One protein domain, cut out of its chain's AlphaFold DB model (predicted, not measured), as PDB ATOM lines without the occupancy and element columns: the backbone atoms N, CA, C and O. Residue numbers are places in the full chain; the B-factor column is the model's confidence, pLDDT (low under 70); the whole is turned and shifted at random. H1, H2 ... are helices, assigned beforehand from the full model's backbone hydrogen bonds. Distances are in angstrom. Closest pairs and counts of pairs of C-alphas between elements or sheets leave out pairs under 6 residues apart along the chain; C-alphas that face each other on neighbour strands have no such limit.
ATOM      1  N   SER A  15      81.307  25.987 -10.616       67.31
ATOM      2  CA  SER A  15      81.624  27.267 -11.261       67.31
ATOM      3  C   SER A  15      80.519  28.310 -11.087       67.31
ATOM      4  O   SER A  15      80.731  29.478 -11.409       67.31
ATOM      5  N   ASP A  16      79.358  27.910 -10.554       78.44
ATOM      6  CA  ASP A  16      78.281  28.840 -10.237       78.44
ATOM      7  C   ASP A  16      78.721  29.783  -9.094       78.44
ATOM      8  O   ASP A  16      79.075  29.312  -8.004       78.44
ATOM      9  N   PRO A  17      78.666  31.116  -9.300       76.06
ATOM     10  CA  PRO A  17      78.907  32.110  -8.257       76.06
ATOM     11  C   PRO A  17      78.105  31.888  -6.965       76.06
ATOM     12  O   PRO A  17      78.491  32.408  -5.916       76.06
ATOM     13  N   LEU A  18      76.999  31.141  -7.016       78.38
ATOM     14  CA  LEU A  18      76.221  30.724  -5.856       78.38
ATOM     15  C   LEU A  18      77.072  29.995  -4.807       78.38
ATOM     16  O   LEU A  18      76.951  30.311  -3.627       78.38
ATOM     17  N   TYR A  19      77.956  29.078  -5.211       76.00
ATOM     18  CA  TYR A  19      78.792  28.316  -4.271       76.00
ATOM     19  C   TYR A  19      79.813  29.204  -3.570       76.00
ATOM     20  O   TYR A  19      80.036  29.067  -2.368       76.00
ATOM     21  N   LEU A  20      80.374  30.172  -4.298       73.94
ATOM     22  CA  LEU A  20      81.264  31.170  -3.718       73.94
ATOM     23  C   LEU A  20      80.518  32.051  -2.708       73.94
ATOM     24  O   LEU A  20      81.015  32.290  -1.612       73.94
ATOM     25  N   LYS A  21      79.301  32.501  -3.042       75.62
ATOM     26  CA  LYS A  21      78.463  33.272  -2.112       75.62
ATOM     27  C   LYS A  21      78.100  32.454  -0.873       75.62
ATOM     28  O   LYS A  21      78.233  32.964   0.233       75.62
ATOM     29  N   ALA A  22      77.715  31.191  -1.041       80.00
ATOM     30  CA  ALA A  22      77.407  30.293   0.066       80.00
ATOM     31  C   ALA A  22      78.617  30.087   0.989       80.00
ATOM     32  O   ALA A  22      78.476  30.223   2.196       80.00
ATOM     33  N   ALA A  23      79.816  29.873   0.434       78.12
ATOM     34  CA  ALA A  23      81.050  29.735   1.211       78.12
ATOM     35  C   ALA A  23      81.450  31.015   1.970       78.12
ATOM     36  O   ALA A  23      82.181  30.951   2.953       78.12
ATOM     37  N   MET A  24      80.982  32.184   1.530       75.81
ATOM     38  CA  MET A  24      81.200  33.445   2.241       75.81
ATOM     39  C   MET A  24      80.170  33.707   3.337       75.81
ATOM     40  O   MET A  24      80.516  34.286   4.364       75.81
ATOM     41  N   LEU A  25      78.915  33.309   3.113       80.69
ATOM     42  CA  LEU A  25      77.856  33.362   4.124       80.69
ATOM     43  C   LEU A  25      78.082  32.314   5.219       80.69
ATOM     44  O   LEU A  25      77.756  32.547   6.381       80.69
ATOM     45  N   ASP A  26      78.655  31.177   4.847       84.00
ATOM     46  CA  ASP A  26      78.982  30.065   5.719       84.00
ATOM     47  C   ASP A  26      80.382  29.516   5.361       84.00
ATOM     48  O   ASP A  26      80.530  28.636   4.508       84.00
ATOM     49  N   PRO A  27      81.446  30.023   6.011       80.50
ATOM     50  CA  PRO A  27      82.802  29.497   5.839       80.50
ATOM     51  C   PRO A  27      82.951  27.997   6.145       80.50
ATOM     52  O   PRO A  27      83.868  27.345   5.626       80.50
ATOM     53  N   SER A  28      82.066  27.434   6.978       82.25
ATOM     54  CA  SER A  28      82.075  26.007   7.302       82.25
ATOM     55  C   SER A  28      81.545  25.174   6.134       82.25
ATOM     56  O   SER A  28      82.144  24.149   5.813       82.25
ATOM     57  N   PHE A  29      80.537  25.672   5.411       83.75
ATOM     58  CA  PHE A  29      80.020  25.069   4.180       83.75
ATOM     59  C   PHE A  29      81.115  24.904   3.119       83.75
ATOM     60  O   PHE A  29      81.285  23.813   2.572       83.75
ATOM     61  N   GLY A  30      81.913  25.950   2.873       77.31
ATOM     62  CA  GLY A  30      83.014  25.887   1.905       77.31
ATOM     63  C   GLY A  30      84.075  24.846   2.279       77.31
ATOM     64  O   GLY A  30      84.528  24.082   1.428       77.31
ATOM     65  N   SER A  31      84.438  24.770   3.562       79.56
ATOM     66  CA  SER A  31      85.426  23.798   4.052       79.56
ATOM     67  C   SER A  31      84.891  22.364   4.029       79.56
ATOM     68  O   SER A  31      85.589  21.453   3.590       79.56
ATOM     69  N   MET A  32      83.645  22.163   4.462       81.88
ATOM     70  CA  MET A  32      82.969  20.865   4.463       81.88
ATOM     71  C   MET A  32      82.909  20.276   3.053       81.88
ATOM     72  O   MET A  32      83.272  19.119   2.854       81.88
ATOM     73  N   TRP A  33      82.523  21.084   2.065       77.12
ATOM     74  CA  TRP A  33      82.441  20.655   0.673       77.12
ATOM     75  C   TRP A  33      83.807  20.205   0.115       77.12
ATOM     76  O   TRP A  33      83.918  19.131  -0.478       77.12
ATOM     77  N   VAL A  34      84.878  20.964   0.382       79.25
ATOM     78  CA  VAL A  34      86.251  20.598  -0.025       79.25
ATOM     79  C   VAL A  34      86.711  19.289   0.626       79.25
ATOM     80  O   VAL A  34      87.399  18.483  -0.002       79.25
ATOM     81  N   ILE A  35      86.329  19.051   1.880       79.00
ATOM     82  CA  ILE A  35      86.723  17.848   2.619       79.00
ATOM     83  C   ILE A  35      85.967  16.613   2.110       79.00
ATOM     84  O   ILE A  35      86.594  15.573   1.876       79.00
ATOM     85  N   HIS A  36      84.650  16.720   1.917       76.38
ATOM     86  CA  HIS A  36      83.772  15.569   1.695       76.38
ATOM     87  C   HIS A  36      83.495  15.241   0.224       76.38
ATOM     88  O   HIS A  36      83.435  14.061  -0.114       76.38
ATOM     89  N   ASP A  37      83.367  16.240  -0.650       70.62
ATOM     90  CA  ASP A  37      82.836  16.038  -2.007       70.62
ATOM     91  C   ASP A  37      83.908  16.124  -3.108       70.62
ATOM     92  O   ASP A  37      83.665  15.759  -4.260       70.62
ATOM     93  N   VAL A  38      85.120  16.579  -2.770       74.62
ATOM     94  CA  VAL A  38      86.234  16.713  -3.718       74.62
ATOM     95  C   VAL A  38      87.120  15.459  -3.685       74.62
ATOM     96  O   VAL A  38      87.744  15.135  -2.675       74.62
ATOM     97  N   LEU A  39      87.211  14.747  -4.812       79.75
ATOM     98  CA  LEU A  39      88.031  13.533  -4.974       79.75
ATOM     99  C   LEU A  39      89.480  13.867  -5.371       79.75
ATOM    100  O   LEU A  39      89.953  13.490  -6.440       79.75
ATOM    101  N   VAL A  40      90.177  14.618  -4.524       82.44
ATOM    102  CA  VAL A  40      91.565  15.063  -4.743       82.44
ATOM    103  C   VAL A  40      92.391  14.708  -3.496       82.44
ATOM    104  O   VAL A  40      91.796  14.583  -2.422       82.44
ATOM    105  N   PRO A  41      93.722  14.496  -3.591       87.75
ATOM    106  CA  PRO A  41      94.548  14.210  -2.418       87.75
ATOM    107  C   PRO A  41      94.380  15.233  -1.288       87.75
ATOM    108  O   PRO A  41      94.195  16.426  -1.544       87.75
ATOM    109  N   ASP A  42      94.504  14.770  -0.042       84.44
ATOM    110  CA  ASP A  42      94.280  15.596   1.154       84.44
ATOM    111  C   ASP A  42      95.189  16.833   1.198       84.44
ATOM    112  O   ASP A  42      94.741  17.909   1.586       84.44
ATOM    113  N   SER A  43      96.415  16.736   0.671       85.38
ATOM    114  CA  SER A  43      97.327  17.879   0.535       85.38
ATOM    115  C   SER A  43      96.723  19.037  -0.266       85.38
ATOM    116  O   SER A  43      96.908  20.202   0.075       85.38
ATOM    117  N   THR A  44      95.974  18.731  -1.325       82.44
ATOM    118  CA  THR A  44      95.319  19.746  -2.158       82.44
ATOM    119  C   THR A  44      94.056  20.276  -1.487       82.44
ATOM    120  O   THR A  44      93.736  21.453  -1.624       82.44
ATOM    121  N   LYS A  45      93.343  19.444  -0.717       84.12
ATOM    122  CA  LYS A  45      92.187  19.890   0.076       84.12
ATOM    123  C   LYS A  45      92.595  20.887   1.157       84.12
ATOM    124  O   LYS A  45      91.916  21.895   1.343       84.12
ATOM    125  N   GLU A  46      93.707  20.630   1.841       86.19
ATOM    126  CA  GLU A  46      94.276  21.540   2.839       86.19
ATOM    127  C   GLU A  46      94.683  22.879   2.214       86.19
ATOM    128  O   GLU A  46      94.348  23.935   2.752       86.19
ATOM    129  N   GLU A  47      95.340  22.845   1.051       84.81
ATOM    130  CA  GLU A  47      95.725  24.043   0.302       84.81
ATOM    131  C   GLU A  47      94.503  24.870  -0.118       84.81
ATOM    132  O   GLU A  47      94.454  26.076   0.129       84.81
ATOM    133  N   VAL A  48      93.477  24.225  -0.678       82.19
ATOM    134  CA  VAL A  48      92.234  24.896  -1.084       82.19
ATOM    135  C   VAL A  48      91.483  25.446   0.131       82.19
ATOM    136  O   VAL A  48      91.009  26.580   0.092       82.19
ATOM    137  N   SER A  49      91.411  24.701   1.239       83.00
ATOM    138  CA  SER A  49      90.790  25.181   2.483       83.00
ATOM    139  C   SER A  49      91.518  26.404   3.039       83.00
ATOM    140  O   SER A  49      90.880  27.377   3.450       83.00
ATOM    141  N   LYS A  50      92.855  26.392   3.013       85.62
ATOM    142  CA  LYS A  50      93.672  27.542   3.397       85.62
ATOM    143  C   LYS A  50      93.398  28.739   2.485       85.62
ATOM    144  O   LYS A  50      93.124  29.819   2.993       85.62
ATOM    145  N   MET A  51      93.376  28.535   1.169       83.00
ATOM    146  CA  MET A  51      93.088  29.591   0.196       83.00
ATOM    147  C   MET A  51      91.703  30.217   0.412       83.00
ATOM    148  O   MET A  51      91.570  31.435   0.373       83.00
ATOM    149  N   ILE A  52      90.674  29.413   0.699       81.75
ATOM    150  CA  ILE A  52      89.327  29.915   1.013       81.75
ATOM    151  C   ILE A  52      89.356  30.803   2.262       81.75
ATOM    152  O   ILE A  52      88.781  31.892   2.257       81.75
ATOM    153  N   LYS A  53      90.046  30.366   3.324       84.44
ATOM    154  CA  LYS A  53      90.205  31.165   4.546       84.44
ATOM    155  C   LYS A  53      90.930  32.475   4.248       84.44
ATOM    156  O   LYS A  53      90.440  33.525   4.647       84.44
ATOM    157  N   ASP A  54      92.036  32.424   3.513       85.25
ATOM    158  CA  ASP A  54      92.836  33.601   3.170       85.25
ATOM    159  C   ASP A  54      92.022  34.619   2.349       85.25
ATOM    160  O   ASP A  54      92.037  35.807   2.669       85.25
ATOM    161  N   LEU A  55      91.219  34.165   1.380       81.75
ATOM    162  CA  LEU A  55      90.325  35.029   0.594       81.75
ATOM    163  C   LEU A  55      89.239  35.699   1.448       81.75
ATOM    164  O   LEU A  55      88.940  36.878   1.262       81.75
ATOM    165  N   ILE A  56      88.651  34.976   2.407       81.31
ATOM    166  CA  ILE A  56      87.669  35.549   3.343       81.31
ATOM    167  C   ILE A  56      88.329  36.622   4.218       81.31
ATOM    168  O   ILE A  56      87.724  37.662   4.492       81.31
ATOM    169  N   LEU A  57      89.568  36.387   4.652       83.38
ATOM    170  CA  LEU A  57      90.329  37.348   5.448       83.38
ATOM    171  C   LEU A  57      90.685  38.592   4.642       83.38
ATOM    172  O   LEU A  57      90.522  39.700   5.154       83.38
ATOM    173  N   GLU A  58      91.123  38.424   3.396       82.12
ATOM    174  CA  GLU A  58      91.407  39.531   2.486       82.12
ATOM    175  C   GLU A  58      90.156  40.390   2.264       82.12
ATOM    176  O   GLU A  58      90.190  41.608   2.448       82.12
ATOM    177  N   GLU A  59      89.020  39.760   1.969       76.62
ATOM    178  CA  GLU A  59      87.746  40.455   1.797       76.62
ATOM    179  C   GLU A  59      87.324  41.194   3.077       76.62
ATOM    180  O   GLU A  59      86.876  42.339   3.022       76.62
ATOM    181  N   ALA A  60      87.498  40.581   4.251       74.38
ATOM    182  CA  ALA A  60      87.191  41.219   5.530       74.38
ATOM    183  C   ALA A  60      88.043  42.465   5.800       74.38
ATOM    184  O   ALA A  60      87.566  43.405   6.442       74.38
ATOM    185  N   VAL A  61      89.275  42.496   5.288       76.31
ATOM    186  CA  VAL A  61      90.130  43.686   5.312       76.31
ATOM    187  C   VAL A  61      89.619  44.727   4.315       76.31
ATOM    188  O   VAL A  61      89.434  45.878   4.708       76.31
ATOM    189  N   GLN A  62      89.300  44.348   3.073       66.00
ATOM    190  CA  GLN A  62      88.803  45.273   2.038       66.00
ATOM    191  C   GLN A  62      87.445  45.911   2.379       66.00
ATOM    192  O   GLN A  62      87.164  47.050   2.009       66.00
ATOM    193  N   VAL A  63      86.600  45.193   3.117       58.34
ATOM    194  CA  VAL A  63      85.284  45.651   3.579       58.34
ATOM    195  C   VAL A  63      85.382  46.646   4.752       58.34
ATOM    196  O   VAL A  63      84.418  47.360   5.061       58.34
ATOM    197  N   THR A  64      86.546  46.779   5.398       48.22
ATOM    198  CA  THR A  64      86.770  47.938   6.269       48.22
ATOM    199  C   THR A  64      86.805  49.209   5.415       48.22
ATOM    200  O   THR A  64      87.445  49.223   4.368       48.22
ATOM    201  N   PRO A  65      86.106  50.295   5.800       47.53
ATOM    202  CA  PRO A  65      86.059  51.511   5.004       47.53
ATOM    203  C   PRO A  65      87.378  52.270   5.174       47.53
ATOM    204  O   PRO A  65      87.430  53.313   5.819       47.53
ATOM    205  N   PRO A 102      89.837  39.955  11.892       79.44
ATOM    206  CA  PRO A 102      89.013  39.063  11.071       79.44
ATOM    207  C   PRO A 102      89.407  37.589  11.204       79.44
ATOM    208  O   PRO A 102      88.547  36.716  11.182       79.44
ATOM    209  N   HIS A 103      90.698  37.332  11.418       81.00
ATOM    210  CA  HIS A 103      91.245  35.998  11.634       81.00
ATOM    211  C   HIS A 103      90.727  35.345  12.914       81.00
ATOM    212  O   HIS A 103      90.189  34.244  12.859       81.00
ATOM    213  N   MET A 104      90.803  36.039  14.053       82.50
ATOM    214  CA  MET A 104      90.262  35.513  15.308       82.50
ATOM    215  C   MET A 104      88.746  35.314  15.247       82.50
ATOM    216  O   MET A 104      88.240  34.332  15.781       82.50
ATOM    217  N   GLN A 105      88.024  36.207  14.566       85.88
ATOM    218  CA  GLN A 105      86.581  36.063  14.365       85.88
ATOM    219  C   GLN A 105      86.230  34.861  13.481       85.88
ATOM    220  O   GLN A 105      85.253  34.174  13.761       85.88
ATOM    221  N   LEU A 106      87.025  34.582  12.446       84.31
ATOM    222  CA  LEU A 106      86.837  33.413  11.588       84.31
ATOM    223  C   LEU A 106      87.111  32.109  12.340       84.31
ATOM    224  O   LEU A 106      86.323  31.175  12.235       84.31
ATOM    225  N   THR A 107      88.180  32.048  13.135       85.06
ATOM    226  CA  THR A 107      88.447  30.885  13.991       85.06
ATOM    227  C   THR A 107      87.320  30.687  14.999       85.06
ATOM    228  O   THR A 107      86.751  29.605  15.069       85.06
ATOM    229  N   HIS A 108      86.914  31.757  15.692       85.62
ATOM    230  CA  HIS A 108      85.813  31.698  16.649       85.62
ATOM    231  C   HIS A 108      84.514  31.227  15.990       85.62
ATOM    232  O   HIS A 108      83.829  30.391  16.560       85.62
ATOM    233  N   TYR A 109      84.199  31.707  14.782       86.00
ATOM    234  CA  TYR A 109      83.060  31.238  13.992       86.00
ATOM    235  C   TYR A 109      83.092  29.721  13.774       86.00
ATOM    236  O   TYR A 109      82.088  29.058  14.021       86.00
ATOM    237  N   LEU A 110      84.234  29.177  13.339       85.19
ATOM    238  CA  LEU A 110      84.378  27.744  13.078       85.19
ATOM    239  C   LEU A 110      84.209  26.898  14.349       85.19
ATOM    240  O   LEU A 110      83.717  25.779  14.252       85.19
ATOM    241  N   ASP A 111      84.548  27.440  15.521       85.00
ATOM    242  CA  ASP A 111      84.390  26.750  16.807       85.00
ATOM    243  C   ASP A 111      82.937  26.731  17.317       85.00
ATOM    244  O   ASP A 111      82.554  25.823  18.057       85.00
ATOM    245  N   ILE A 112      82.126  27.736  16.959       84.44
ATOM    246  CA  ILE A 112      80.741  27.879  17.451       84.44
ATOM    247  C   ILE A 112      79.672  27.490  16.419       84.44
ATOM    248  O   ILE A 112      78.502  27.328  16.776       84.44
ATOM    249  N   CYS A 113      80.042  27.348  15.142       79.81
ATOM    250  CA  CYS A 113      79.132  26.970  14.063       79.81
ATOM    251  C   CYS A 113      78.877  25.451  14.065       79.81
ATOM    252  O   CYS A 113      79.432  24.695  13.272       79.81
ATOM    253  N   ASN A 114      78.002  24.983  14.959       75.06
ATOM    254  CA  ASN A 114      77.673  23.556  15.100       75.06
ATOM    255  C   ASN A 114      76.483  23.121  14.217       75.06
ATOM    256  O   ASN A 114      75.538  22.500  14.703       75.06
ATOM    257  N   GLY A 115      76.494  23.470  12.927       70.19
ATOM    258  CA  GLY A 115      75.429  23.088  11.983       70.19
ATOM    259  C   GLY A 115      74.097  23.823  12.191       70.19
ATOM    260  O   GLY A 115      73.040  23.322  11.809       70.19
ATOM    261  N   GLN A 116      74.134  24.996  12.826       74.88
ATOM    262  CA  GLN A 116      72.981  25.894  12.887       74.88
ATOM    263  C   GLN A 116      72.719  26.527  11.516       74.88
ATOM    264  O   GLN A 116      73.635  26.692  10.715       74.88
ATOM    265  N   ASP A 117      71.473  26.934  11.266       81.88
ATOM    266  CA  ASP A 117      71.135  27.732  10.086       81.88
ATOM    267  C   ASP A 117      71.977  29.020  10.051       81.88
ATOM    268  O   ASP A 117      71.994  29.790  11.020       81.88
ATOM    269  N   CYS A 118      72.687  29.240   8.940       78.25
ATOM    270  CA  CYS A 118      73.691  30.295   8.822       78.25
ATOM    271  C   CYS A 118      73.082  31.694   9.005       78.25
ATOM    272  O   CYS A 118      73.667  32.543   9.677       78.25
ATOM    273  N   LEU A 119      71.867  31.928   8.503       80.12
ATOM    274  CA  LEU A 119      71.186  33.216   8.632       80.12
ATOM    275  C   LEU A 119      70.811  33.493  10.089       80.12
ATOM    276  O   LEU A 119      71.130  34.559  10.624       80.12
ATOM    277  N   ASN A 120      70.200  32.519  10.766       81.88
ATOM    278  CA  ASN A 120      69.877  32.633  12.187       81.88
ATOM    279  C   ASN A 120      71.134  32.823  13.042       81.88
ATOM    280  O   ASN A 120      71.147  33.677  13.934       81.88
ATOM    281  N   PHE A 121      72.213  32.105  12.736       85.56
ATOM    282  CA  PHE A 121      73.492  32.266  13.417       85.56
ATOM    283  C   PHE A 121      73.982  33.722  13.370       85.56
ATOM    284  O   PHE A 121      74.315  34.296  14.412       85.56
ATOM    285  N   TRP A 122      73.964  34.355  12.193       84.56
ATOM    286  CA  TRP A 122      74.398  35.744  12.035       84.56
ATOM    287  C   TRP A 122      73.493  36.738  12.761       84.56
ATOM    288  O   TRP A 122      73.992  37.713  13.327       84.56
ATOM    289  N   THR A 123      72.180  36.491  12.822       83.00
ATOM    290  CA  THR A 123      71.269  37.366  13.582       83.00
ATOM    291  C   THR A 123      71.603  37.405  15.075       83.00
ATOM    292  O   THR A 123      71.527  38.474  15.689       83.00
ATOM    293  N   LEU A 124      72.033  36.271  15.637       82.94
ATOM    294  CA  LEU A 124      72.385  36.117  17.050       82.94
ATOM    295  C   LEU A 124      73.820  36.584  17.352       82.94
ATOM    296  O   LEU A 124      74.076  37.117  18.430       82.94
ATOM    297  N   ASN A 125      74.738  36.455  16.386       83.75
ATOM    298  CA  ASN A 125      76.180  36.676  16.566       83.75
ATOM    299  C   ASN A 125      76.733  37.938  15.872       83.75
ATOM    300  O   ASN A 125      77.943  38.166  15.832       83.75
ATOM    301  N   ARG A 126      75.873  38.830  15.362       80.50
ATOM    302  CA  ARG A 126      76.302  40.069  14.671       80.50
ATOM    303  C   ARG A 126      77.243  40.967  15.483       80.50
ATOM    304  O   ARG A 126      78.062  41.685  14.919       80.50
ATOM    305  N   HIS A 127      77.102  40.954  16.809       79.69
ATOM    306  CA  HIS A 127      77.903  41.779  17.720       79.69
ATOM    307  C   HIS A 127      79.161  41.063  18.215       79.69
ATOM    308  O   HIS A 127      80.091  41.732  18.657       79.69
ATOM    309  N   THR A 128      79.194  39.730  18.142       81.62
ATOM    310  CA  THR A 128      80.343  38.903  18.546       81.62
ATOM    311  C   THR A 128      81.354  38.761  17.411       81.62
ATOM    312  O   THR A 128      82.551  38.695  17.667       81.62
ATOM    313  N   LEU A 129      80.889  38.804  16.157       83.44
ATOM    314  CA  LEU A 129      81.712  38.699  14.948       83.44
ATOM    315  C   LEU A 129      81.561  39.933  14.028       83.44
ATOM    316  O   LEU A 129      81.179  39.802  12.864       83.44
ATOM    317  N   PRO A 130      81.824  41.163  14.515       79.44
ATOM    318  CA  PRO A 130      81.470  42.398  13.808       79.44
ATOM    319  C   PRO A 130      82.280  42.677  12.533       79.44
ATOM    320  O   PRO A 130      81.853  43.485  11.712       79.44
ATOM    321  N   SER A 131      83.461  42.084  12.364       80.06
ATOM    322  CA  SER A 131      84.295  42.237  11.162       80.06
ATOM    323  C   SER A 131      83.861  41.240  10.089       80.06
ATOM    324  O   SER A 131      83.688  41.622   8.935       80.06
ATOM    325  N   LEU A 132      83.586  39.999  10.490       79.62
ATOM    326  CA  LEU A 132      83.106  38.941   9.605       79.62
ATOM    327  C   LEU A 132      81.661  39.200   9.143       79.62
ATOM    328  O   LEU A 132      81.357  39.088   7.959       79.62
ATOM    329  N   PHE A 133      80.792  39.692  10.035       80.31
ATOM    330  CA  PHE A 133      79.415  40.064   9.695       80.31
ATOM    331  C   PHE A 133      79.332  41.182   8.644       80.31
ATOM    332  O   PHE A 133      78.366  41.243   7.892       80.31
ATOM    333  N   LYS A 134      80.337  42.066   8.537       77.31
ATOM    334  CA  LYS A 134      80.357  43.091   7.477       77.31
ATOM    335  C   LYS A 134      80.538  42.474   6.092       77.31
ATOM    336  O   LYS A 134      79.922  42.952   5.145       77.31
ATOM    337  N   VAL A 135      81.344  41.418   5.981       73.44
ATOM    338  CA  VAL A 135      81.572  40.695   4.719       73.44
ATOM    339  C   VAL A 135      80.283  40.033   4.238       73.44
ATOM    340  O   VAL A 135      79.906  40.175   3.076       73.44
ATOM    341  N   VAL A 136      79.584  39.379   5.165       74.50
ATOM    342  CA  VAL A 136      78.297  38.707   4.937       74.50
ATOM    343  C   VAL A 136      77.206  39.738   4.612       74.50
ATOM    344  O   VAL A 136      76.599  39.714   3.542       74.50
ATOM    345  N   GLY A 137      77.024  40.731   5.487       65.00
ATOM    346  CA  GLY A 137      75.933  41.699   5.405       65.00
ATOM    347  C   GLY A 137      75.998  42.643   4.201       65.00
ATOM    348  O   GLY A 137      74.960  42.957   3.628       65.00
ATOM    349  N   ILE A 138      77.180  43.092   3.759       59.38
ATOM    350  CA  ILE A 138      77.284  43.988   2.585       59.38
ATOM    351  C   ILE A 138      76.885  43.274   1.286       59.38
ATOM    352  O   ILE A 138      76.360  43.904   0.363       59.38
ATOM    353  N   ARG A 139      77.101  41.960   1.195       57.47
ATOM    354  CA  ARG A 139      76.778  41.177  -0.004       57.47
ATOM    355  C   ARG A 139      75.304  40.753  -0.043       57.47
ATOM    356  O   ARG A 139      74.721  40.749  -1.130       57.47
ATOM    357  N   ASP A 140      74.671  40.530   1.110       53.03
ATOM    358  CA  ASP A 140      73.224  40.281   1.185       53.03
ATOM    359  C   ASP A 140      72.403  41.500   0.736       53.03
ATOM    360  O   ASP A 140      71.519  41.366  -0.109       53.03
ATOM    361  N   ILE A 141      72.746  42.714   1.186       51.44
ATOM    362  CA  ILE A 141      71.982  43.934   0.851       51.44
ATOM    363  C   ILE A 141      72.060  44.265  -0.653       51.44
ATOM    364  O   ILE A 141      71.070  44.688  -1.253       51.44
ATOM    365  N   ASN A 142      73.213  44.025  -1.291       46.09
ATOM    366  CA  ASN A 142      73.367  44.191  -2.743       46.09
ATOM    367  C   ASN A 142      72.560  43.155  -3.549       46.09
ATOM    368  O   ASN A 142      72.250  43.388  -4.717       46.09
ATOM    369  N   THR A 143      72.180  42.035  -2.929       44.81
ATOM    370  CA  THR A 143      71.359  40.986  -3.549       44.81
ATOM    371  C   THR A 143      69.860  41.243  -3.332       44.81
ATOM    372  O   THR A 143      69.057  40.977  -4.229       44.81
ATOM    373  N   THR A 144      69.462  41.869  -2.217       41.75
ATOM    374  CA  THR A 144      68.061  42.274  -1.966       41.75
ATOM    375  C   THR A 144      67.562  43.338  -2.948       41.75
ATOM    376  O   THR A 144      66.359  43.425  -3.199       41.75
ATOM    377  N   SER A 145      68.469  44.094  -3.578       38.16
ATOM    378  CA  SER A 145      68.135  45.025  -4.667       38.16
ATOM    379  C   SER A 145      67.500  44.339  -5.888       38.16
ATOM    380  O   SER A 145      66.839  45.017  -6.670       38.16
TER     381      SER A 145
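This is residues 15 to 65 and 102 to 145 of the 170 residues of an uncharacterized protein of Larimichthys crocea (UniProt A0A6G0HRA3). The longest helix, H3, and H2, folded back beside it, form a helical hairpin that makes the long axis. At the end of the hairpin away from its turn, H1 and H4 cross steeply, H1 against H2 and H4 against H3, while H6 meets the last turns of H3 at a corner and H5 lies farthest from the middle. The printed part has 95 residues with six named helices, H1 to H6 in chain order, and no named strand: all helix, mostly crossed. It is compact, with a radius of gyration of the C-alphas of 13.3 A and spans of 37 by 29 by 25 A.

H3, residues 42 to 62, is 30.2 A long, from C-alpha 42 at (94.280, 15.596, 1.154) to C-alpha 62 at (88.803, 45.273, 2.038). H2 is residues 27 to 36, 14.6 A; H1, residues 17 to 25, 12.5 A, begins at (78.907, 32.110, -8.257). H4 is residues 102 to 112, 15.3 A; H5, residues 118 to 125, 10.3 A; H6, residues 132 to 144, 19.3 A.

H3, with residues 45 to 53 alone, touches H2 in a hairpin at a shallow tilt of 13 degrees, opposite ways; the closest C-alphas, of Ser 31 and Ser 49, are 5.8 A apart. H3, with residues 57 to 61 alone, touches H4 at a steep tilt of 57 degrees, the closest C-alphas being those of Leu 57 and Pro 102, 6.0 A. H3 and H6 touch only at their ends, Ala 60 to Val 135 being the closest C-alphas at 5.7 A. H1 touches H2 at a steep tilt of 62 degrees, closest at the C-alphas of Ala 23 and Gly 30, 4.4 A. H5 touches no helix but is near H4. In H1 to H5 every O i to N i+4 pair is within hydrogen-bond range; in H6, 7 of 9.

The C-alphas farthest apart, of Pro 41 and Ser 145, are 40.6 A apart. Residues 66 to 101 are not printed, and C-alphas 65 and 102 are 14.2 A apart across the cut. Of the links printed whole, none is long. The pLDDT is under 70 at residue 15, residues 62 to 65 and residues 137 to 145.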